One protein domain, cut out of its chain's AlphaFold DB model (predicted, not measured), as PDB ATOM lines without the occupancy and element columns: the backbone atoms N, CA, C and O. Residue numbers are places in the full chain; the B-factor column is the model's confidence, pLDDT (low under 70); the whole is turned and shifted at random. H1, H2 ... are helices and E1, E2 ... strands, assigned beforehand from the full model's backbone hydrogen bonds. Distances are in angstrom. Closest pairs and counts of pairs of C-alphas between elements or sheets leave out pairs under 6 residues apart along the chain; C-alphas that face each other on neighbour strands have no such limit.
ATOM      1  N   LEU A  25     -11.899  -0.676  -5.261       90.94
ATOM      2  CA  LEU A  25     -10.958   0.317  -4.767       90.94
ATOM      3  C   LEU A  25     -10.366  -0.133  -3.432       90.94
ATOM      4  O   LEU A  25      -9.151  -0.105  -3.250       90.94
ATOM      5  N   LYS A  26     -11.231  -0.552  -2.501       93.12
ATOM      6  CA  LYS A  26     -10.824  -0.947  -1.153       93.12
ATOM      7  C   LYS A  26     -11.702  -2.062  -0.610       93.12
ATOM      8  O   LYS A  26     -12.921  -2.038  -0.757       93.12
ATOM      9  N   ALA A  27     -11.073  -2.992   0.098       93.12
ATOM     10  CA  ALA A  27     -11.738  -4.045   0.849       93.12
ATOM     11  C   ALA A  27     -11.262  -4.022   2.304       93.12
ATOM     12  O   ALA A  27     -10.060  -3.940   2.573       93.12
ATOM     13  N   ARG A  28     -12.192  -4.081   3.261       93.88
ATOM     14  CA  ARG A  28     -11.868  -4.090   4.694       93.88
ATOM     15  C   ARG A  28     -12.846  -4.956   5.474       93.88
ATOM     16  O   ARG A  28     -14.049  -4.908   5.244       93.88
ATOM     17  N   VAL A  29     -12.333  -5.691   6.458       92.38
ATOM     18  CA  VAL A  29     -13.164  -6.362   7.465       92.38
ATOM     19  C   VAL A  29     -13.315  -5.448   8.678       92.38
ATOM     20  O   VAL A  29     -12.327  -5.100   9.326       92.38
ATOM     21  N   ILE A  30     -14.550  -5.073   9.008       92.25
ATOM     22  CA  ILE A  30     -14.891  -4.264  10.184       92.25
ATOM     23  C   ILE A  30     -15.766  -5.120  11.096       92.25
ATOM     24  O   ILE A  30     -16.863  -5.517  10.714       92.25
ATOM     25  N   ARG A  31     -15.263  -5.450  12.295       87.62
ATOM     26  CA  ARG A  31     -15.959  -6.301  13.286       87.62
ATOM     27  C   ARG A  31     -16.545  -7.591  12.669       87.62
ATOM     28  O   ARG A  31     -17.683  -7.961  12.938       87.62
ATOM     29  N   GLY A  32     -15.754  -8.268  11.831       86.38
ATOM     30  CA  GLY A  32     -16.137  -9.532  11.186       86.38
ATOM     31  C   GLY A  32     -17.112  -9.397  10.012       86.38
ATOM     32  O   GLY A  32     -17.689 -10.398   9.612       86.38
ATOM     33  N   THR A  33     -17.324  -8.184   9.494       89.56
ATOM     34  CA  THR A  33     -18.134  -7.930   8.298       89.56
ATOM     35  C   THR A  33     -17.266  -7.365   7.177       89.56
ATOM     36  O   THR A  33     -16.534  -6.399   7.411       89.56
ATOM     37  N   HIS A  34     -17.357  -7.930   5.973       92.75
ATOM     38  CA  HIS A  34     -16.700  -7.400   4.777       92.75
ATOM     39  C   HIS A  34     -17.410  -6.147   4.255       92.75
ATOM     40  O   HIS A  34     -18.626  -6.133   4.035       92.75
ATOM     41  N   PHE A  35     -16.615  -5.102   4.040       94.56
ATOM     42  CA  PHE A  35     -16.990  -3.870   3.365       94.56
ATOM     43  C   PHE A  35     -16.121  -3.691   2.127       94.56
ATOM     44  O   PHE A  35     -14.904  -3.897   2.178       94.56
ATOM     45  N   LEU A  36     -16.760  -3.296   1.031       94.81
ATOM     46  CA  LEU A  36     -16.128  -3.057  -0.260       94.81
ATOM     47  C   LEU A  36     -16.468  -1.645  -0.733       94.81
ATOM     48  O   LEU A  36     -17.591  -1.173  -0.534       94.81
ATOM     49  N   SER A  37     -15.498  -0.982  -1.349       94.00
ATOM     50  CA  SER A  37     -15.704   0.266  -2.070       94.00
ATOM     51  C   SER A  37     -15.257   0.113  -3.514       94.00
ATOM     52  O   SER A  37     -14.298  -0.606  -3.806       94.00
ATOM     53  N   TYR A  38     -15.968   0.781  -4.414       91.81
ATOM     54  CA  TYR A  38     -15.734   0.704  -5.850       91.81
ATOM     55  C   TYR A  38     -15.696   2.093  -6.472       91.81
ATOM     56  O   TYR A  38     -16.328   3.037  -5.989       91.81
ATOM     57  N   VAL A  39     -14.983   2.186  -7.586       87.12
ATOM     58  CA  VAL A  39     -14.901   3.387  -8.419       87.12
ATOM     59  C   VAL A  39     -16.212   3.606  -9.159       87.12
ATOM     60  O   VAL A  39     -16.652   2.713  -9.867       87.12
ATOM     61  N   ASN A  40     -16.825   4.784  -9.059       85.31
ATOM     62  CA  ASN A  40     -18.145   5.035  -9.638       85.31
ATOM     63  C   ASN A  40     -18.116   5.852 -10.937       85.31
ATOM     64  O   ASN A  40     -18.735   6.917 -11.059       85.31
ATOM     65  N   GLU A  41     -17.382   5.358 -11.924       80.12
ATOM     66  CA  GLU A  41     -17.254   6.025 -13.218       80.12
ATOM     67  C   GLU A  41     -18.348   5.596 -14.199       80.12
ATOM     68  O   GLU A  41     -18.766   4.437 -14.246       80.12
ATOM     69  N   THR A  42     -18.772   6.535 -15.049       72.94
ATOM     70  CA  THR A  42     -19.809   6.333 -16.073       72.94
ATOM     71  C   THR A  42     -19.533   5.122 -16.966       72.94
ATOM     72  O   THR A  42     -20.462   4.403 -17.328       72.94
ATOM     73  N   GLN A  43     -18.260   4.857 -17.277       69.38
ATOM     74  CA  GLN A  43     -17.839   3.731 -18.117       69.38
ATOM     75  C   GLN A  43     -18.145   2.352 -17.518       69.38
ATOM     76  O   GLN A  43     -18.272   1.386 -18.263       69.38
ATOM     77  N   PHE A  44     -18.285   2.253 -16.193       71.12
ATOM     78  CA  PHE A  44     -18.652   1.007 -15.518       71.12
ATOM     79  C   PHE A  44     -20.164   0.894 -15.299       71.12
ATOM     80  O   PHE A  44     -20.694  -0.212 -15.241       71.12
ATOM     81  N   ARG A  45     -20.894   2.019 -15.254       69.94
ATOM     82  CA  ARG A  45     -22.363   2.015 -15.114       69.94
ATOM     83  C   ARG A  45     -23.061   1.379 -16.314       69.94
ATOM     84  O   ARG A  45     -24.046   0.673 -16.134       69.94
ATOM     85  N   SER A  46     -22.516   1.556 -17.518       64.25
ATOM     86  CA  SER A  46     -23.025   0.920 -18.744       64.25
ATOM     87  C   SER A  46     -22.877  -0.608 -18.759       64.25
ATOM     88  O   SER A  46     -23.509  -1.267 -19.583       64.25
ATOM     89  N   LEU A  47     -22.073  -1.181 -17.855       64.19
ATOM     90  CA  LEU A  47     -21.892  -2.630 -17.712       64.19
ATOM     91  C   LEU A  47     -22.986  -3.287 -16.854       64.19
ATOM     92  O   LEU A  47     -23.016  -4.513 -16.744       64.19
ATOM     93  N   MET A  48     -23.891  -2.505 -16.252       66.50
ATOM     94  CA  MET A  48     -25.010  -3.025 -15.465       66.50
ATOM     95  C   MET A  48     -26.332  -2.934 -16.229       66.50
ATOM     96  O   MET A  48     -26.740  -1.869 -16.675       66.50
ATOM     97  N   SER A  49     -27.045  -4.062 -16.316       55.75
ATOM     98  CA  SER A  49     -28.391  -4.142 -16.907       55.75
ATOM     99  C   SER A  49     -29.466  -3.438 -16.073       55.75
ATOM    100  O   SER A  49     -30.537  -3.123 -16.579       55.75
ATOM    101  N   THR A  50     -29.190  -3.240 -14.786       59.84
ATOM    102  CA  THR A  50     -30.097  -2.652 -13.800       59.84
ATOM    103  C   THR A  50     -29.254  -1.873 -12.805       59.84
ATOM    104  O   THR A  50     -28.881  -2.371 -11.744       59.84
ATOM    105  N   PHE A  51     -28.897  -0.650 -13.183       62.75
ATOM    106  CA  PHE A  51     -28.394   0.337 -12.241       62.75
ATOM    107  C   PHE A  51     -29.600   1.159 -11.776       62.75
ATOM    108  O   PHE A  51     -30.302   1.696 -12.630       62.75
ATOM    109  N   PRO A  52     -29.924   1.218 -10.475       60.19
ATOM    110  CA  PRO A  52     -30.986   2.101 -10.016       60.19
ATOM    111  C   PRO A  52     -30.580   3.538 -10.347       60.19
ATOM    112  O   PRO A  52     -29.558   3.996  -9.842       60.19
ATOM    113  N   ASP A  53     -31.367   4.238 -11.165       57.06
ATOM    114  CA  ASP A  53     -31.119   5.642 -11.544       57.06
ATOM    115  C   ASP A  53     -31.017   6.574 -10.319       57.06
ATOM    116  O   ASP A  53     -30.442   7.656 -10.387       57.06
ATOM    117  N   GLU A  54     -31.561   6.131  -9.181       58.84
ATOM    118  CA  GLU A  54     -31.496   6.804  -7.885       58.84
ATOM    119  C   GLU A  54     -30.134   6.680  -7.205       58.84
ATOM    120  O   GLU A  54     -29.752   7.569  -6.451       58.84
ATOM    121  N   LEU A  55     -29.406   5.580  -7.428       60.50
ATOM    122  CA  LEU A  55     -28.064   5.429  -6.892       60.50
ATOM    123  C   LEU A  55     -27.167   6.357  -7.689       60.50
ATOM    124  O   LEU A  55     -27.040   6.181  -8.896       60.50
ATOM    125  N   VAL A  56     -26.477   7.250  -6.973       60.91
ATOM    126  CA  VAL A  56     -25.200   7.883  -7.338       60.91
ATOM    127  C   VAL A  56     -25.243   9.409  -7.392       60.91
ATOM    128  O   VAL A  56     -25.154  10.041  -8.444       60.91
ATOM    129  N   THR A  57     -25.239  10.009  -6.204       67.56
ATOM    130  CA  THR A  57     -24.696  11.363  -5.993       67.56
ATOM    131  C   THR A  57     -23.194  11.328  -5.678       67.56
ATOM    132  O   THR A  57     -22.487  12.309  -5.897       67.56
ATOM    133  N   THR A  58     -22.682  10.186  -5.204       77.06
ATOM    134  CA  THR A  58     -21.294  10.018  -4.751       77.06
ATOM    135  C   THR A  58     -20.331   9.504  -5.840       77.06
ATOM    136  O   THR A  58     -20.697   8.661  -6.662       77.06
ATOM    137  N   PRO A  59     -19.052   9.917  -5.829       83.38
ATOM    138  CA  PRO A  59     -18.020   9.385  -6.724       83.38
ATOM    139  C   PRO A  59     -17.571   7.945  -6.402       83.38
ATOM    140  O   PRO A  59     -16.790   7.380  -7.166       83.38
ATOM    141  N   LEU A  60     -18.045   7.337  -5.306       89.12
ATOM    142  CA  LEU A  60     -17.685   5.975  -4.886       89.12
ATOM    143  C   LEU A  60     -18.915   5.132  -4.553       89.12
ATOM    144  O   LEU A  60     -19.854   5.625  -3.947       89.12
ATOM    145  N   LEU A  61     -18.891   3.844  -4.877       90.94
ATOM    146  CA  LEU A  61     -19.927   2.902  -4.443       90.94
ATOM    147  C   LEU A  61     -19.468   2.172  -3.186       90.94
ATOM    148  O   LEU A  61     -18.294   1.825  -3.076       90.94
ATOM    149  N   PHE A  62     -20.392   1.893  -2.271       92.19
ATOM    150  CA  PHE A  62     -20.122   1.178  -1.027       92.19
ATOM    151  C   PHE A  62     -21.029  -0.039  -0.895       92.19
ATOM    152  O   PHE A  62     -22.228   0.025  -1.166       92.19
ATOM    153  N   TYR A  63     -20.463  -1.145  -0.432       93.12
ATOM    154  CA  TYR A  63     -21.179  -2.394  -0.218       93.12
ATOM    155  C   TYR A  63     -20.774  -3.037   1.106       93.12
ATOM    156  O   TYR A  63     -19.618  -2.963   1.524       93.12
ATOM    157  N   SER A  64     -21.734  -3.719   1.729       92.19
ATOM    158  CA  SER A  64     -21.503  -4.627   2.846       92.19
ATOM    159  C   SER A  64     -22.159  -5.972   2.566       92.19
ATOM    160  O   SER A  64     -23.307  -6.023   2.115       92.19
ATOM    161  N   GLU A  65     -21.463  -7.054   2.917       89.12
ATOM    162  CA  GLU A  65     -22.000  -8.422   2.823       89.12
ATOM    163  C   GLU A  65     -23.197  -8.652   3.767       89.12
ATOM    164  O   GLU A  65     -24.002  -9.560   3.575       89.12
ATOM    165  N   LYS A  66     -23.341  -7.844   4.829       88.44
ATOM    166  CA  LYS A  66     -24.473  -7.961   5.753       88.44
ATOM    167  C   LYS A  66     -25.583  -7.009   5.334       88.44
ATOM    168  O   LYS A  66     -25.413  -5.794   5.416       88.44
ATOM    169  N   ASN A  67     -26.764  -7.564   5.057       82.50
ATOM    170  CA  ASN A  67     -27.978  -6.806   4.716       82.50
ATOM    171  C   ASN A  67     -28.244  -5.629   5.665       82.50
ATOM    172  O   ASN A  67     -28.594  -4.544   5.218       82.50
ATOM    173  N   ARG A  68     -28.003  -5.802   6.974       84.56
ATOM    174  CA  ARG A  68     -28.212  -4.728   7.958       84.56
ATOM    175  C   ARG A  68     -27.358  -3.481   7.704       84.56
ATOM    176  O   ARG A  68     -27.794  -2.396   8.036       84.56
ATOM    177  N   PHE A  69     -26.159  -3.595   7.133       90.69
ATOM    178  CA  PHE A  69     -25.313  -2.425   6.859       90.69
ATOM    179  C   PHE A  69     -25.463  -1.901   5.431       90.69
ATOM    180  O   PHE A  69     -24.966  -0.819   5.136       90.69
ATOM    181  N   GLN A  70     -26.197  -2.606   4.562       88.44
ATOM    182  CA  GLN A  70     -26.501  -2.117   3.216       88.44
ATOM    183  C   GLN A  70     -27.324  -0.824   3.249       88.44
ATOM    184  O   GLN A  70     -27.131   0.018   2.381       88.44
ATOM    185  N   ALA A  71     -28.177  -0.622   4.261       88.25
ATOM    186  CA  ALA A  71     -28.903   0.637   4.439       88.25
ATOM    187  C   ALA A  71     -27.951   1.814   4.734       88.25
ATOM    188  O   ALA A  71     -28.061   2.856   4.100       88.25
ATOM    189  N   ILE A  72     -26.950   1.615   5.604       91.62
ATOM    190  CA  ILE A  72     -25.910   2.627   5.856       91.62
ATOM    191  C   ILE A  72     -25.114   2.892   4.576       91.62
ATOM    192  O   ILE A  72     -24.934   4.044   4.200       91.62
ATOM    193  N   CYS A  73     -24.687   1.845   3.858       91.50
ATOM    194  CA  CYS A  73     -24.026   2.009   2.560       91.50
ATOM    195  C   CYS A  73     -24.897   2.790   1.567       91.50
ATOM    196  O   CYS A  73     -24.378   3.633   0.840       91.50
ATOM    197  N   ARG A  74     -26.212   2.550   1.548       88.25
ATOM    198  CA  ARG A  74     -27.152   3.278   0.696       88.25
ATOM    199  C   ARG A  74     -27.209   4.759   1.062       88.25
ATOM    200  O   ARG A  74     -26.999   5.569   0.168       88.25
ATOM    201  N   SER A  75     -27.415   5.126   2.326       90.25
ATOM    202  CA  SER A  75     -27.418   6.548   2.706       90.25
ATOM    203  C   SER A  75     -26.060   7.211   2.490       90.25
ATOM    204  O   SER A  75     -26.017   8.334   2.004       90.25
ATOM    205  N   LEU A  76     -24.944   6.506   2.699       89.50
ATOM    206  CA  LEU A  76     -23.608   6.994   2.324       89.50
ATOM    207  C   LEU A  76     -23.482   7.315   0.829       89.50
ATOM    208  O   LEU A  76     -22.752   8.234   0.461       89.50
ATOM    209  N   MET A  77     -24.172   6.563  -0.031       88.50
ATOM    210  CA  MET A  77     -24.166   6.778  -1.479       88.50
ATOM    211  C   MET A  77     -25.195   7.800  -1.973       88.50
ATOM    212  O   MET A  77     -25.116   8.227  -3.127       88.50
ATOM    213  N   LEU A  78     -26.159   8.160  -1.131       85.25
ATOM    214  CA  LEU A  78     -27.282   9.023  -1.471       85.25
ATOM    215  C   LEU A  78     -27.250  10.264  -0.580       85.25
ATOM    216  O   LEU A  78     -26.575  11.247  -0.898       85.25
ATOM    217  N   ASP A  79     -27.942  10.154   0.550       83.38
ATOM    218  CA  ASP A  79     -28.357  11.238   1.433       83.38
ATOM    219  C   ASP A  79     -27.172  11.887   2.154       83.38
ATOM    220  O   ASP A  79     -27.092  13.099   2.277       83.38
ATOM    221  N   TRP A  80     -26.218  11.083   2.617       90.25
ATOM    222  CA  TRP A  80     -25.142  11.557   3.486       90.25
ATOM    223  C   TRP A  80     -23.944  12.092   2.718       90.25
ATOM    224  O   TRP A  80     -23.158  12.841   3.282       90.25
ATOM    225  N   SER A  81     -23.769  11.704   1.453       83.06
ATOM    226  CA  SER A  81     -22.528  11.940   0.700       83.06
ATOM    227  C   SER A  81     -22.064  13.405   0.704       83.06
ATOM    228  O   SER A  81     -20.865  13.670   0.787       83.06
ATOM    229  N   GLN A  82     -22.992  14.360   0.655       83.50
ATOM    230  CA  GLN A  82     -22.678  15.793   0.633       83.50
ATOM    231  C   GLN A  82     -22.534  16.408   2.030       83.50
ATOM    232  O   GLN A  82     -21.921  17.462   2.157       83.50
ATOM    233  N   GLU A  83     -23.045  15.738   3.063       89.81
ATOM    234  CA  GLU A  83     -23.151  16.245   4.436       89.81
ATOM    235  C   GLU A  83     -22.384  15.368   5.441       89.81
ATOM    236  O   GLU A  83     -22.632  15.405   6.644       89.81
ATOM    237  N   LEU A  84     -21.435  14.554   4.964       90.69
ATOM    238  CA  LEU A  84     -20.647  13.643   5.801       90.69
ATOM    239  C   LEU A  84     -19.892  14.362   6.927       90.69
ATOM    240  O   LEU A  84     -19.790  13.830   8.033       90.69
ATOM    241  N   ASP A  85     -19.345  15.545   6.645       91.19
ATOM    242  CA  ASP A  85     -18.686  16.383   7.648       91.19
ATOM    243  C   ASP A  85     -19.694  16.903   8.676       91.19
ATOM    244  O   ASP A  85     -19.447  16.767   9.874       91.19
ATOM    245  N   ARG A  86     -20.858  17.390   8.230       94.06
ATOM    246  CA  ARG A  86     -21.927  17.860   9.119       94.06
ATOM    247  C   ARG A  86     -22.464  16.751  10.021       94.06
ATOM    248  O   ARG A  86     -22.661  16.985  11.207       94.06
ATOM    249  N   ILE A  87     -22.656  15.537   9.503       95.38
ATOM    250  CA  ILE A  87     -23.066  14.383  10.317       95.38
ATOM    251  C   ILE A  87     -22.040  14.125  11.425       95.38
ATOM    252  O   ILE A  87     -22.414  13.920  12.577       95.38
ATOM    253  N   ALA A  88     -20.746  14.143  11.103       95.19
ATOM    254  CA  ALA A  88     -19.703  13.893  12.092       95.19
ATOM    255  C   ALA A  88     -19.564  15.022  13.121       95.19
ATOM    256  O   ALA A  88     -19.292  14.743  14.287       95.19
ATOM    257  N   GLU A  89     -19.782  16.270  12.709       95.56
ATOM    258  CA  GLU A  89     -19.865  17.423  13.606       95.56
ATOM    259  C   GLU A  89     -21.042  17.280  14.580       95.56
ATOM    260  O   GLU A  89     -20.827  17.315  15.787       95.56
ATOM    261  N   LEU A  90     -22.247  16.990  14.080       96.81
ATOM    262  CA  LEU A  90     -23.439  16.773  14.908       96.81
ATOM    263  C   LEU A  90     -23.253  15.633  15.917       96.81
ATOM    264  O   LEU A  90     -23.650  15.751  17.077       96.81
ATOM    265  N   LEU A  91     -22.637  14.524  15.489       96.31
ATOM    266  CA  LEU A  91     -22.290  13.424  16.390       96.31
ATOM    267  C   LEU A  91     -21.304  13.889  17.466       96.31
ATOM    268  O   LEU A  91     -21.495  13.566  18.633       96.31
ATOM    269  N   LEU A  92     -20.271  14.652  17.100       95.38
ATOM    270  CA  LEU A  92     -19.273  15.158  18.042       95.38
ATOM    271  C   LEU A  92     -19.893  16.098  19.079       95.38
ATOM    272  O   LEU A  92     -19.662  15.915  20.272       95.38
ATOM    273  N   GLU A  93     -20.696  17.061  18.635       95.38
ATOM    274  CA  GLU A  93     -21.402  18.008  19.502       95.38
ATOM    275  C   GLU A  93     -22.372  17.279  20.446       95.38
ATOM    276  O   GLU A  93     -22.432  17.589  21.638       95.38
ATOM    277  N   SER A  94     -23.057  16.243  19.951       94.88
ATOM    278  CA  SER A  94     -23.951  15.409  20.767       94.88
ATOM    279  C   SER A  94     -23.208  14.622  21.846       94.88
ATOM    280  O   SER A  94     -23.646  14.572  22.994       94.88
ATOM    281  N   GLU A  95     -22.056  14.033  21.518       93.62
ATOM    282  CA  GLU A  95     -21.207  13.323  22.489       93.62
ATOM    283  C   GLU A  95     -20.600  14.263  23.544       93.62
ATOM    284  O   GLU A  95     -20.232  13.824  24.632       93.62
ATOM    285  N   GLN A  96     -20.509  15.561  23.246       92.62
ATOM    286  CA  GLN A  96     -20.062  16.599  24.179       92.62
ATOM    287  C   GLN A  96     -21.196  17.169  25.047       92.62
ATOM    288  O   GLN A  96     -20.934  17.985  25.931       92.62
ATOM    289  N   GLY A  97     -22.436  16.713  24.843       90.31
ATOM    290  CA  GLY A  97     -23.597  17.083  25.651       90.31
ATOM    291  C   GLY A  97     -24.480  18.184  25.061       90.31
ATOM    292  O   GLY A  97     -25.367  18.670  25.764       90.31
ATOM    293  N   THR A  98     -24.269  18.581  23.804       93.69
ATOM    294  CA  THR A  98     -25.186  19.485  23.097       93.69
ATOM    295  C   THR A  98     -26.364  18.695  22.532       93.69
ATOM    296  O   THR A  98     -26.185  17.611  21.985       93.69
ATOM    297  N   ASP A  99     -27.582  19.220  22.650       92.56
ATOM    298  CA  ASP A  99     -28.761  18.558  22.090       92.56
ATOM    299  C   ASP A  99     -28.900  18.866  20.593       92.56
ATOM    300  O   ASP A  99     -29.250  19.981  20.208       92.56
ATOM    301  N   HIS A 100     -28.624  17.854  19.771       96.00
ATOM    302  CA  HIS A 100     -28.843  17.854  18.323       96.00
ATOM    303  C   HIS A 100     -29.703  16.666  17.878       96.00
ATOM    304  O   HIS A 100     -29.549  16.143  16.768       96.00
ATOM    305  N   GLU A 101     -30.591  16.174  18.752       93.19
ATOM    306  CA  GLU A 101     -31.408  15.001  18.440       93.19
ATOM    307  C   GLU A 101     -32.280  15.235  17.195       93.19
ATOM    308  O   GLU A 101     -32.387  14.348  16.346       93.19
ATOM    309  N   MET A 102     -32.856  16.430  17.039       94.81
ATOM    310  CA  MET A 102     -33.697  16.763  15.885       94.81
ATOM    311  C   MET A 102     -32.913  16.800  14.570       94.81
ATOM    312  O   MET A 102     -33.386  16.282  13.557       94.81
ATOM    313  N   GLU A 103     -31.724  17.394  14.567       96.25
ATOM    314  CA  GLU A 103     -30.866  17.474  13.389       96.25
ATOM    315  C   GLU A 103     -30.338  16.098  12.995       96.25
ATOM    316  O   GLU A 103     -30.346  15.759  11.819       96.25
ATOM    317  N   LEU A 104     -29.941  15.263  13.955       95.50
ATOM    318  CA  LEU A 104     -29.512  13.894  13.664       95.50
ATOM    319  C   LEU A 104     -30.655  13.025  13.129       95.50
ATOM    320  O   LEU A 104     -30.427  12.183  12.255       95.50
ATOM    321  N   GLN A 105     -31.890  13.257  13.580       93.88
ATOM    322  CA  GLN A 105     -33.063  12.551  13.066       93.88
ATOM    323  C   GLN A 105     -33.317  12.811  11.574       93.88
ATOM    324  O   GLN A 105     -33.852  11.921  10.911       93.88
ATOM    325  N   THR A 106     -32.895  13.952  11.009       93.31
ATOM    326  CA  THR A 106     -33.008  14.197   9.552       93.31
ATOM    327  C   THR A 106     -32.134  13.231   8.745       93.31
ATOM    328  O   THR A 106     -32.513  12.822   7.649       93.31
ATOM    329  N   PHE A 107     -31.023  12.781   9.334       93.50
ATOM    330  CA  PHE A 107     -30.133  11.754   8.793       93.50
ATOM    331  C   PHE A 107     -30.527  10.333   9.220       93.50
ATOM    332  O   PHE A 107     -29.828   9.373   8.888       93.50
ATOM    333  N   GLY A 108     -31.622  10.182   9.970       94.19
ATOM    334  CA  GLY A 108     -32.054   8.916  10.553       94.19
ATOM    335  C   GLY A 108     -31.168   8.438  11.705       94.19
ATOM    336  O   GLY A 108     -31.194   7.251  12.024       94.19
ATOM    337  N   LEU A 109     -30.367   9.316  12.311       95.88
ATOM    338  CA  LEU A 109     -29.417   8.984  13.369       95.88
ATOM    339  C   LEU A 109     -29.939   9.366  14.754       95.88
ATOM    340  O   LEU A 109     -30.653  10.347  14.931       95.88
ATOM    341  N   GLN A 110     -29.550   8.582  15.756       95.75
ATOM    342  CA  GLN A 110     -29.735   8.900  17.168       95.75
ATOM    343  C   GLN A 110     -28.481   8.511  17.945       95.75
ATOM    344  O   GLN A 110     -27.898   7.446  17.711       95.75
ATOM    345  N   VAL A 111     -28.102   9.350  18.907       95.75
ATOM    346  CA  VAL A 111     -27.003   9.079  19.837       95.75
ATOM    347  C   VAL A 111     -27.570   8.471  21.115       95.75
ATOM    348  O   VAL A 111     -28.558   8.950  21.680       95.75
ATOM    349  N   ARG A 112     -26.961   7.372  21.554       94.25
ATOM    350  CA  ARG A 112     -27.190   6.740  22.854       94.25
ATOM    351  C   ARG A 112     -25.842   6.523  23.531       94.25
ATOM    352  O   ARG A 112     -24.797   6.643  22.900       94.25
ATOM    353  N   GLU A 113     -25.875   6.174  24.809       89.50
ATOM    354  CA  GLU A 113     -24.674   5.997  25.633       89.50
ATOM    355  C   GLU A 113     -23.658   5.020  25.010       89.50
ATOM    356  O   GLU A 113     -22.498   5.379  24.827       89.50
ATOM    357  N   ASP A 114     -24.112   3.848  24.552       90.12
ATOM    358  CA  ASP A 114     -23.224   2.788  24.041       90.12
ATOM    359  C   ASP A 114     -23.196   2.649  22.511       90.12
ATOM    360  O   ASP A 114     -22.385   1.905  21.939       90.12
ATOM    361  N   CYS A 115     -24.117   3.308  21.808       94.56
ATOM    362  CA  CYS A 115     -24.329   3.060  20.388       94.56
ATOM    363  C   CYS A 115     -24.882   4.267  19.634       94.56
ATOM    364  O   CYS A 115     -25.500   5.162  20.208       94.56
ATOM    365  N   TYR A 116     -24.698   4.225  18.318       95.94
ATOM    366  CA  TYR A 116     -25.494   5.006  17.387       95.94
ATOM    367  C   TYR A 116     -26.596   4.119  16.823       95.94
ATOM    368  O   TYR A 116     -26.362   2.962  16.445       95.94
ATOM    369  N   ILE A 117     -27.802   4.669  16.781       95.88
ATOM    370  CA  ILE A 117     -28.958   4.028  16.168       95.88
ATOM    371  C   ILE A 117     -29.178   4.694  14.822       95.88
ATOM    372  O   ILE A 117     -29.265   5.917  14.749       95.88
ATOM    373  N   TYR A 118     -29.286   3.891  13.774       95.44
ATOM    374  CA  TYR A 118     -29.636   4.364  12.444       95.44
ATOM    375  C   TYR A 118     -30.945   3.727  11.973       95.44
ATOM    376  O   TYR A 118     -31.075   2.502  11.944       95.44
ATOM    377  N   GLY A 119     -31.922   4.558  11.620       91.94
ATOM    378  CA  GLY A 119     -33.203   4.158  11.051       91.94
ATOM    379  C   GLY A 119     -33.306   4.560   9.582       91.94
ATOM    380  O   GLY A 119     -33.037   5.702   9.227       91.94
ATOM    381  N   TYR A 120     -33.751   3.629   8.737       82.62
ATOM    382  CA  TYR A 120     -34.009   3.873   7.318       82.62
ATOM    383  C   TYR A 120     -35.406   3.378   6.938       82.62
ATOM    384  O   TYR A 120     -35.798   2.281   7.341       82.62
ATOM    385  N   ALA A 121     -36.149   4.188   6.181       72.75
ATOM    386  CA  ALA A 121     -37.568   4.047   5.830       72.75
ATOM    387  C   ALA A 121     -38.118   2.600   5.810       72.75
ATOM    388  O   ALA A 121     -37.937   1.853   4.850       72.75
ATOM    389  N   GLY A 122     -38.832   2.215   6.875       72.31
ATOM    390  CA  GLY A 122     -39.541   0.929   6.971       72.31
ATOM    391  C   GLY A 122     -38.670  -0.291   7.291       72.31
ATOM    392  O   GLY A 122     -39.187  -1.406   7.344       72.31
ATOM    393  N   THR A 123     -37.371  -0.105   7.528       80.06
ATOM    394  CA  THR A 123     -36.455  -1.174   7.948       80.06
ATOM    395  C   THR A 123     -36.250  -1.175   9.466       80.06
ATOM    396  O   THR A 123     -36.364  -0.124  10.105       80.06
ATOM    397  N   PRO A 124     -35.951  -2.337  10.078       87.19
ATOM    398  CA  PRO A 124     -35.571  -2.390  11.484       87.19
ATOM    399  C   PRO A 124     -34.344  -1.503  11.763       87.19
ATOM    400  O   PRO A 124     -33.391  -1.545  10.980       87.19
ATOM    401  N   PRO A 125     -34.333  -0.740  12.872       92.12
ATOM    402  CA  PRO A 125     -33.215   0.132  13.198       92.12
ATOM    403  C   PRO A 125     -31.927  -0.662  13.422       92.12
ATOM    404  O   PRO A 125     -31.920  -1.765  13.980       92.12
ATOM    405  N   ILE A 126     -30.817  -0.073  12.996       93.00
ATOM    406  CA  ILE A 126     -29.477  -0.630  13.122       93.00
ATOM    407  C   ILE A 126     -28.834  -0.040  14.365       93.00
ATOM    408  O   ILE A 126     -28.552   1.152  14.426       93.00
ATOM    409  N   PHE A 127     -28.565  -0.902  15.338       94.19
ATOM    410  CA  PHE A 127     -27.793  -0.567  16.527       94.19
ATOM    411  C   PHE A 127     -26.328  -0.892  16.247       94.19
ATOM    412  O   PHE A 127     -25.946  -2.065  16.155       94.19
ATOM    413  N   ALA A 128     -25.510   0.139  16.068       93.00
ATOM    414  CA  ALA A 128     -24.075   0.000  15.879       93.00
ATOM    415  C   ALA A 128     -23.360   0.548  17.110       93.00
ATOM    416  O   ALA A 128     -23.598   1.688  17.502       93.00
ATOM    417  N   SER A 129     -22.453  -0.235  17.707       93.88
ATOM    418  CA  SER A 129     -21.558   0.335  18.717       93.88
ATOM    419  C   SER A 129     -20.848   1.549  18.126       93.88
ATOM    420  O   SER A 129     -20.573   1.584  16.918       93.88
ATOM    421  N   LYS A 130     -20.543   2.541  18.962       94.50
ATOM    422  CA  LYS A 130     -19.959   3.790  18.469       94.50
ATOM    423  C   LYS A 130     -18.683   3.539  17.652       94.50
ATOM    424  O   LYS A 130     -18.566   4.001  16.524       94.50
ATOM    425  N   ASP A 131     -17.796   2.667  18.136       93.56
ATOM    426  CA  ASP A 131     -16.592   2.242  17.404       93.56
ATOM    427  C   ASP A 131     -16.882   1.601  16.032       93.56
ATOM    428  O   ASP A 131     -16.183   1.875  15.053       93.56
ATOM    429  N   LEU A 132     -17.916   0.758  15.935       93.75
ATOM    430  CA  LEU A 132     -18.292   0.120  14.675       93.75
ATOM    431  C   LEU A 132     -18.761   1.161  13.658       93.75
ATOM    432  O   LEU A 132     -18.288   1.160  12.523       93.75
ATOM    433  N   PHE A 133     -19.658   2.054  14.064       94.94
ATOM    434  CA  PHE A 133     -20.179   3.094  13.184       94.94
ATOM    435  C   PHE A 133     -19.070   4.048  12.718       94.94
ATOM    436  O   PHE A 133     -18.917   4.275  11.519       94.94
ATOM    437  N   LEU A 134     -18.217   4.513  13.639       95.50
ATOM    438  CA  LEU A 134     -17.063   5.357  13.309       95.50
ATOM    439  C   LEU A 134     -16.072   4.638  12.388       95.50
ATOM    440  O   LEU A 134     -15.463   5.260  11.523       95.50
ATOM    441  N   SER A 135     -15.920   3.319  12.524       95.94
ATOM    442  CA  SER A 135     -15.093   2.524  11.612       95.94
ATOM    443  C   SER A 135     -15.685   2.431  10.203       95.94
ATOM    444  O   SER A 135     -14.922   2.420   9.237       95.94
ATOM    445  N   ILE A 136     -17.016   2.393  10.067       95.38
ATOM    446  CA  ILE A 136     -17.704   2.439   8.766       95.38
ATOM    447  C   ILE A 136     -17.508   3.814   8.114       95.38
ATOM    448  O   ILE A 136     -17.109   3.880   6.953       95.38
ATOM    449  N   LEU A 137     -17.708   4.907   8.861       95.31
ATOM    450  CA  LEU A 137     -17.456   6.263   8.355       95.31
ATOM    451  C   LEU A 137     -15.987   6.462   7.964       95.31
ATOM    452  O   LEU A 137     -15.687   7.031   6.917       95.31
ATOM    453  N   GLN A 138     -15.058   5.929   8.759       96.19
ATOM    454  CA  GLN A 138     -13.640   5.983   8.424       96.19
ATOM    455  C   GLN A 138     -13.327   5.201   7.145       96.19
ATOM    456  O   GLN A 138     -12.559   5.675   6.319       96.19
ATOM    457  N   PHE A 139     -13.936   4.033   6.938       96.25
ATOM    458  CA  PHE A 139     -13.756   3.275   5.700       96.25
ATOM    459  C   PHE A 139     -14.165   4.073   4.452       96.25
ATOM    460  O   PHE A 139     -13.482   3.995   3.427       96.25
ATOM    461  N   VAL A 140     -15.235   4.863   4.546       92.25
ATOM    462  CA  VAL A 140     -15.690   5.763   3.473       92.25
ATOM    463  C   VAL A 140     -14.644   6.834   3.193       92.25
ATOM    464  O   VAL A 140     -14.210   6.975   2.048       92.25
ATOM    465  N   ALA A 141     -14.195   7.534   4.235       94.44
ATOM    466  CA  ALA A 141     -13.193   8.581   4.093       94.44
ATOM    467  C   ALA A 141     -11.863   8.043   3.551       94.44
ATOM    468  O   ALA A 141     -11.329   8.587   2.587       94.44
ATOM    469  N   ASP A 142     -11.362   6.941   4.111       95.62
ATOM    470  CA  ASP A 142     -10.112   6.331   3.666       95.62
ATOM    471  C   ASP A 142     -10.207   5.891   2.192       95.62
ATOM    472  O   ASP A 142      -9.230   5.997   1.457       95.62
ATOM    473  N   SER A 143     -11.373   5.405   1.743       94.38
ATOM    474  CA  SER A 143     -11.594   5.054   0.333       94.38
ATOM    475  C   SER A 143     -11.529   6.295  -0.565       94.38
ATOM    476  O   SER A 143     -10.836   6.293  -1.579       94.38
ATOM    477  N   ALA A 144     -12.204   7.382  -0.187       91.81
ATOM    478  CA  ALA A 144     -12.218   8.624  -0.961       91.81
ATOM    479  C   ALA A 144     -10.825   9.244  -1.135       91.81
ATOM    480  O   ALA A 144     -10.516   9.775  -2.204       91.81
ATOM    481  N   LEU A 145      -9.986   9.153  -0.103       92.75
ATOM    482  CA  LEU A 145      -8.626   9.693  -0.118       92.75
ATOM    483  C   LEU A 145      -7.639   8.837  -0.926       92.75
ATOM    484  O   LEU A 145      -6.648   9.366  -1.426       92.75
ATOM    485  N   GLU A 146      -7.902   7.540  -1.095       90.69
ATOM    486  CA  GLU A 146      -7.084   6.651  -1.935       90.69
ATOM    487  C   GLU A 146      -7.436   6.752  -3.430       90.69
ATOM    488  O   GLU A 146      -6.598   6.479  -4.298       90.69
ATOM    489  N   ALA A 147      -8.660   7.169  -3.761       87.94
ATOM    490  CA  ALA A 147      -9.124   7.256  -5.138       87.94
ATOM    491  C   ALA A 147      -8.678   8.540  -5.853       87.94
ATOM    492  O   ALA A 147      -9.080   9.652  -5.521       87.94
ATOM    493  N   LYS A 148      -7.915   8.370  -6.940       85.25
ATOM    494  CA  LYS A 148      -7.377   9.476  -7.756       85.25
ATOM    495  C   LYS A 148      -8.432  10.280  -8.529       85.25
ATOM    496  O   LYS A 148      -8.178  11.427  -8.869       85.25
ATOM    497  N   HIS A 149      -9.566   9.667  -8.858       82.94
ATOM    498  CA  HIS A 149     -10.635  10.239  -9.694       82.94
ATOM    499  C   HIS A 149     -11.759  10.884  -8.869       82.94
ATOM    500  O   HIS A 149     -12.703  11.437  -9.430       82.94
ATOM    501  N   VAL A 150     -11.681  10.806  -7.539       85.56
ATOM    502  CA  VAL A 150     -12.666  11.425  -6.657       85.56
ATOM    503  C   VAL A 150     -12.489  12.952  -6.684       85.56
ATOM    504  O   VAL A 150     -11.363  13.431  -6.542       85.56
ATOM    505  N   PRO A 151     -13.572  13.742  -6.838       88.00
ATOM    506  CA  PRO A 151     -13.507  15.198  -6.800       88.00
ATOM    507  C   PRO A 151     -12.851  15.729  -5.521       88.00
ATOM    508  O   PRO A 151     -13.156  15.277  -4.417       88.00
ATOM    509  N   SER A 152     -12.001  16.747  -5.674       89.44
ATOM    510  CA  SER A 152     -11.236  17.337  -4.564       89.44
ATOM    511  C   SER A 152     -12.113  17.833  -3.409       89.44
ATOM    512  O   SER A 152     -11.729  17.692  -2.253       89.44
ATOM    513  N   GLU A 153     -13.311  18.351  -3.690       88.94
ATOM    514  CA  GLU A 153     -14.255  18.781  -2.650       88.94
ATOM    515  C   GLU A 153     -14.729  17.609  -1.778       88.94
ATOM    516  O   GLU A 153     -14.716  17.707  -0.552       88.94
ATOM    517  N   PHE A 154     -15.033  16.452  -2.376       89.12
ATOM    518  CA  PHE A 154     -15.397  15.262  -1.604       89.12
ATOM    519  C   PHE A 154     -14.207  14.724  -0.796       89.12
ATOM    520  O   PHE A 154     -14.375  14.311   0.352       89.12
ATOM    521  N   GLN A 155     -12.983  14.798  -1.338       91.62
ATOM    522  CA  GLN A 155     -11.762  14.458  -0.591       91.62
ATOM    523  C   GLN A 155     -11.534  15.392   0.607       91.62
ATOM    524  O   GLN A 155     -11.146  14.925   1.680       91.62
ATOM    525  N   LYS A 156     -11.812  16.697   0.474       91.88
ATOM    526  CA  LYS A 156     -11.760  17.650   1.598       91.88
ATOM    527  C   LYS A 156     -12.801  17.318   2.665       91.88
ATOM    528  O   LYS A 156     -12.461  17.301   3.846       91.88
ATOM    529  N   THR A 157     -14.040  17.017   2.275       91.62
ATOM    530  CA  THR A 157     -15.087  16.554   3.205       91.62
ATOM    531  C   THR A 157     -14.650  15.290   3.942       91.62
ATOM    532  O   THR A 157     -14.715  15.247   5.166       91.62
ATOM    533  N   CYS A 158     -14.090  14.307   3.235       93.44
ATOM    534  CA  CYS A 158     -13.566  13.086   3.848       93.44
ATOM    535  C   CYS A 158     -12.364  13.342   4.772       93.44
ATOM    536  O   CYS A 158     -12.241  12.693   5.806       93.44
ATOM    537  N   SER A 159     -11.502  14.307   4.446       94.38
ATOM    538  CA  SER A 159     -10.381  14.695   5.313       94.38
ATOM    539  C   SER A 159     -10.883  15.284   6.635       94.38
ATOM    540  O   SER A 159     -10.454  14.847   7.699       94.38
ATOM    541  N   ARG A 160     -11.858  16.205   6.576       94.62
ATOM    542  CA  ARG A 160     -12.502  16.785   7.769       94.62
ATOM    543  C   ARG A 160     -13.230  15.725   8.593       94.62
ATOM    544  O   ARG A 160     -13.080  15.686   9.811       94.62
ATOM    545  N   LEU A 161     -13.942  14.809   7.931       95.00
ATOM    546  CA  LEU A 161     -14.583  13.661   8.574       95.00
ATOM    547  C   LEU A 161     -13.584  12.844   9.412       95.00
ATOM    548  O   LEU A 161     -13.896  12.477  10.543       95.00
ATOM    549  N   LEU A 162     -12.375  12.577   8.905       95.12
ATOM    550  CA  LEU A 162     -11.359  11.839   9.667       95.12
ATOM    551  C   LEU A 162     -10.893  12.577  10.925       95.12
ATOM    552  O   LEU A 162     -10.613  11.922  11.933       95.12
ATOM    553  N   ASP A 163     -10.820  13.905  10.888       95.25
ATOM    554  CA  ASP A 163     -10.489  14.701  12.070       95.25
ATOM    555  C   ASP A 163     -11.613  14.631  13.114       95.25
ATOM    556  O   ASP A 163     -11.337  14.367  14.287       95.25
ATOM    557  N   HIS A 164     -12.880  14.730  12.698       94.81
ATOM    558  CA  HIS A 164     -14.020  14.528  13.601       94.81
ATOM    559  C   HIS A 164     -14.046  13.114  14.195       94.81
ATOM    560  O   HIS A 164     -14.241  12.963  15.398       94.81
ATOM    561  N   ILE A 165     -13.789  12.072  13.393       95.00
ATOM    562  CA  ILE A 165     -13.720  10.680  13.872       95.00
ATOM    563  C   ILE A 165     -12.613  10.502  14.915       95.00
ATOM    564  O   ILE A 165     -12.801   9.757  15.881       95.00
ATOM    565  N   ARG A 166     -11.462  11.164  14.742       94.56
ATOM    566  CA  ARG A 166     -10.370  11.125  15.725       94.56
ATOM    567  C   ARG A 166     -10.838  11.680  17.068       94.56
ATOM    568  O   ARG A 166     -10.703  10.983  18.069       94.56
ATOM    569  N   ASN A 167     -11.469  12.852  17.061       93.94
ATOM    570  CA  ASN A 167     -11.990  13.500  18.269       93.94
ATOM    571  C   ASN A 167     -13.115  12.678  18.918       93.94
ATOM    572  O   ASN A 167     -13.111  12.449  20.124       93.94
ATOM    573  N   LEU A 168     -14.046  12.161  18.110       94.00
ATOM    574  CA  LEU A 168     -15.119  11.280  18.573       94.00
ATOM    575  C   LEU A 168     -14.554  10.062  19.300       94.00
ATOM    576  O   LEU A 168     -14.999   9.734  20.394       94.00
ATOM    577  N   ARG A 169     -13.525   9.416  18.747       92.94
ATOM    578  CA  ARG A 169     -12.894   8.258  19.392       92.94
ATOM    579  C   ARG A 169     -12.215   8.579  20.715       92.94
ATOM    580  O   ARG A 169     -12.076   7.662  21.515       92.94
ATOM    581  N   GLU A 170     -11.780   9.812  20.948       90.94
ATOM    582  CA  GLU A 170     -11.214  10.221  22.237       90.94
ATOM    583  C   GLU A 170     -12.293  10.325  23.319       90.94
ATOM    584  O   GLU A 170     -12.044   9.927  24.455       90.94
ATOM    585  N   ILE A 171     -13.495  10.776  22.949       87.88
ATOM    586  CA  ILE A 171     -14.648  10.911  23.852       87.88
ATOM    587  C   ILE A 171     -15.302   9.551  24.115       87.88
ATOM    588  O   ILE A 171     -15.661   9.219  25.239       87.88
ATOM    589  N   VAL A 172     -15.416   8.737  23.067       83.94
ATOM    590  CA  VAL A 172     -16.162   7.473  23.042       83.94
ATOM    591  C   VAL A 172     -15.387   6.291  23.643       83.94
ATOM    592  O   VAL A 172     -15.912   5.176  23.700       83.94
ATOM    593  N   LYS A 173     -14.131   6.479  24.076       72.81
ATOM    594  CA  LYS A 173     -13.316   5.373  24.604       72.81
ATOM    595  C   LYS A 173     -14.076   4.589  25.684       72.81
ATOM    596  O   LYS A 173     -14.670   5.192  26.574       72.81
TER     597      LYS A 173
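Overview. This is residues 25 to 173 of the 180 residues of an uncharacterized protein of Spirochaetae bacterium HGW-Spirochaetae-10 (UniProt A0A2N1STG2). A long helix, H5, runs along one face of a small sheet, E1 E2 E3, and begins where the last strand of a second small sheet, E4 E5 E6, ends. H6 folds back beside H5, H3 packs on H6 and H4 on H3, while H2 packs along the edge strand E3 and residues 43 to 53 stick out. The printed part has 149 residues with six named helices and six named strands, in the order E1 E2 H1 E3 H2 H3 H4 E4 E5 E6 H5 H6. Both sheets are antiparallel, in the orders E1 - E2 - E3 and E4 - E5 - E6. The class is mixed, and the whole is compact, with a radius of gyration of the C-alphas of 15.0 A and spans of 47 by 33 by 29 A.

Arrangement. Begin at the hairpin of E1, residues 25 to 30, and E2, residues 33 to 39, where N 28 and O 35 are 2.9 A apart, within hydrogen-bond range. H1, residues 42 to 45, touches no helix. E3, residues 60 to 64, is antiparallel to E2, with N 36 and O 63 2.9 A apart. H2, residues 67 to 77, and H5, residues 130 to 146, are on the same face of this sheet: two layers, helices on one face. H2 lies over none of the strands, at a height over the sheet of 4.3 A, only just above its level; its closest C-alphas to E3 are Cys 73 and Phe 62, 5.4 A. H5 lies over E1 and E2, at a height of 9.3 A, along the strands, at 15 degrees to E1 on the local plane. Next look at the helical hairpin of H3, residues 84 to 95, and H4, residues 101 to 106: they touch, closest at C-alphas 90 and 104, 6.8 A. E4, residues 109 to 111, E5, residues 115 to 118, and E6, residues 126 to 129, form a meander, each strand the antiparallel neighbour of the one before; N 110 and O 117, and N 116 and O 128, are each 2.9 A apart. H2, H3 and H5 make two layers with it; H4 only grazes it, and H5 stands up from it at 73 degrees. H6, residues 152 to 171, touches H5, closest at C-alphas 158 and 141, 4.5 A, at a shallow tilt of 28 degrees, opposite ways. It touches H3 at C-alphas 161 and 85, 5.0 A, the closest pair, at a shallow tilt of 15 degrees, the same way. Every O i to N i+4 pair is within hydrogen-bond range in H3, H4, H5 and H6, and 5 of 7 in H2; H1 is too short for one.

Along the chain. Find C-alpha 25 at (-10.958, 0.317, -4.767), where E1 begins; E2 spans 20.4 A. Find C-alpha 130 at (-19.959, 3.790, 18.469); from there H5 runs 24.3 A. H6 runs 29.3 A to C-alpha 171 at (-14.648, 10.911, 23.852).

Size, cuts and confidence. The C-alphas of Ser 49 and Gly 97, the two farthest apart, are 47.8 A apart. The printed part has no cut. The link from H1 to E3 is long, and residue 43 and residues 45 to 57 have pLDDT under 70.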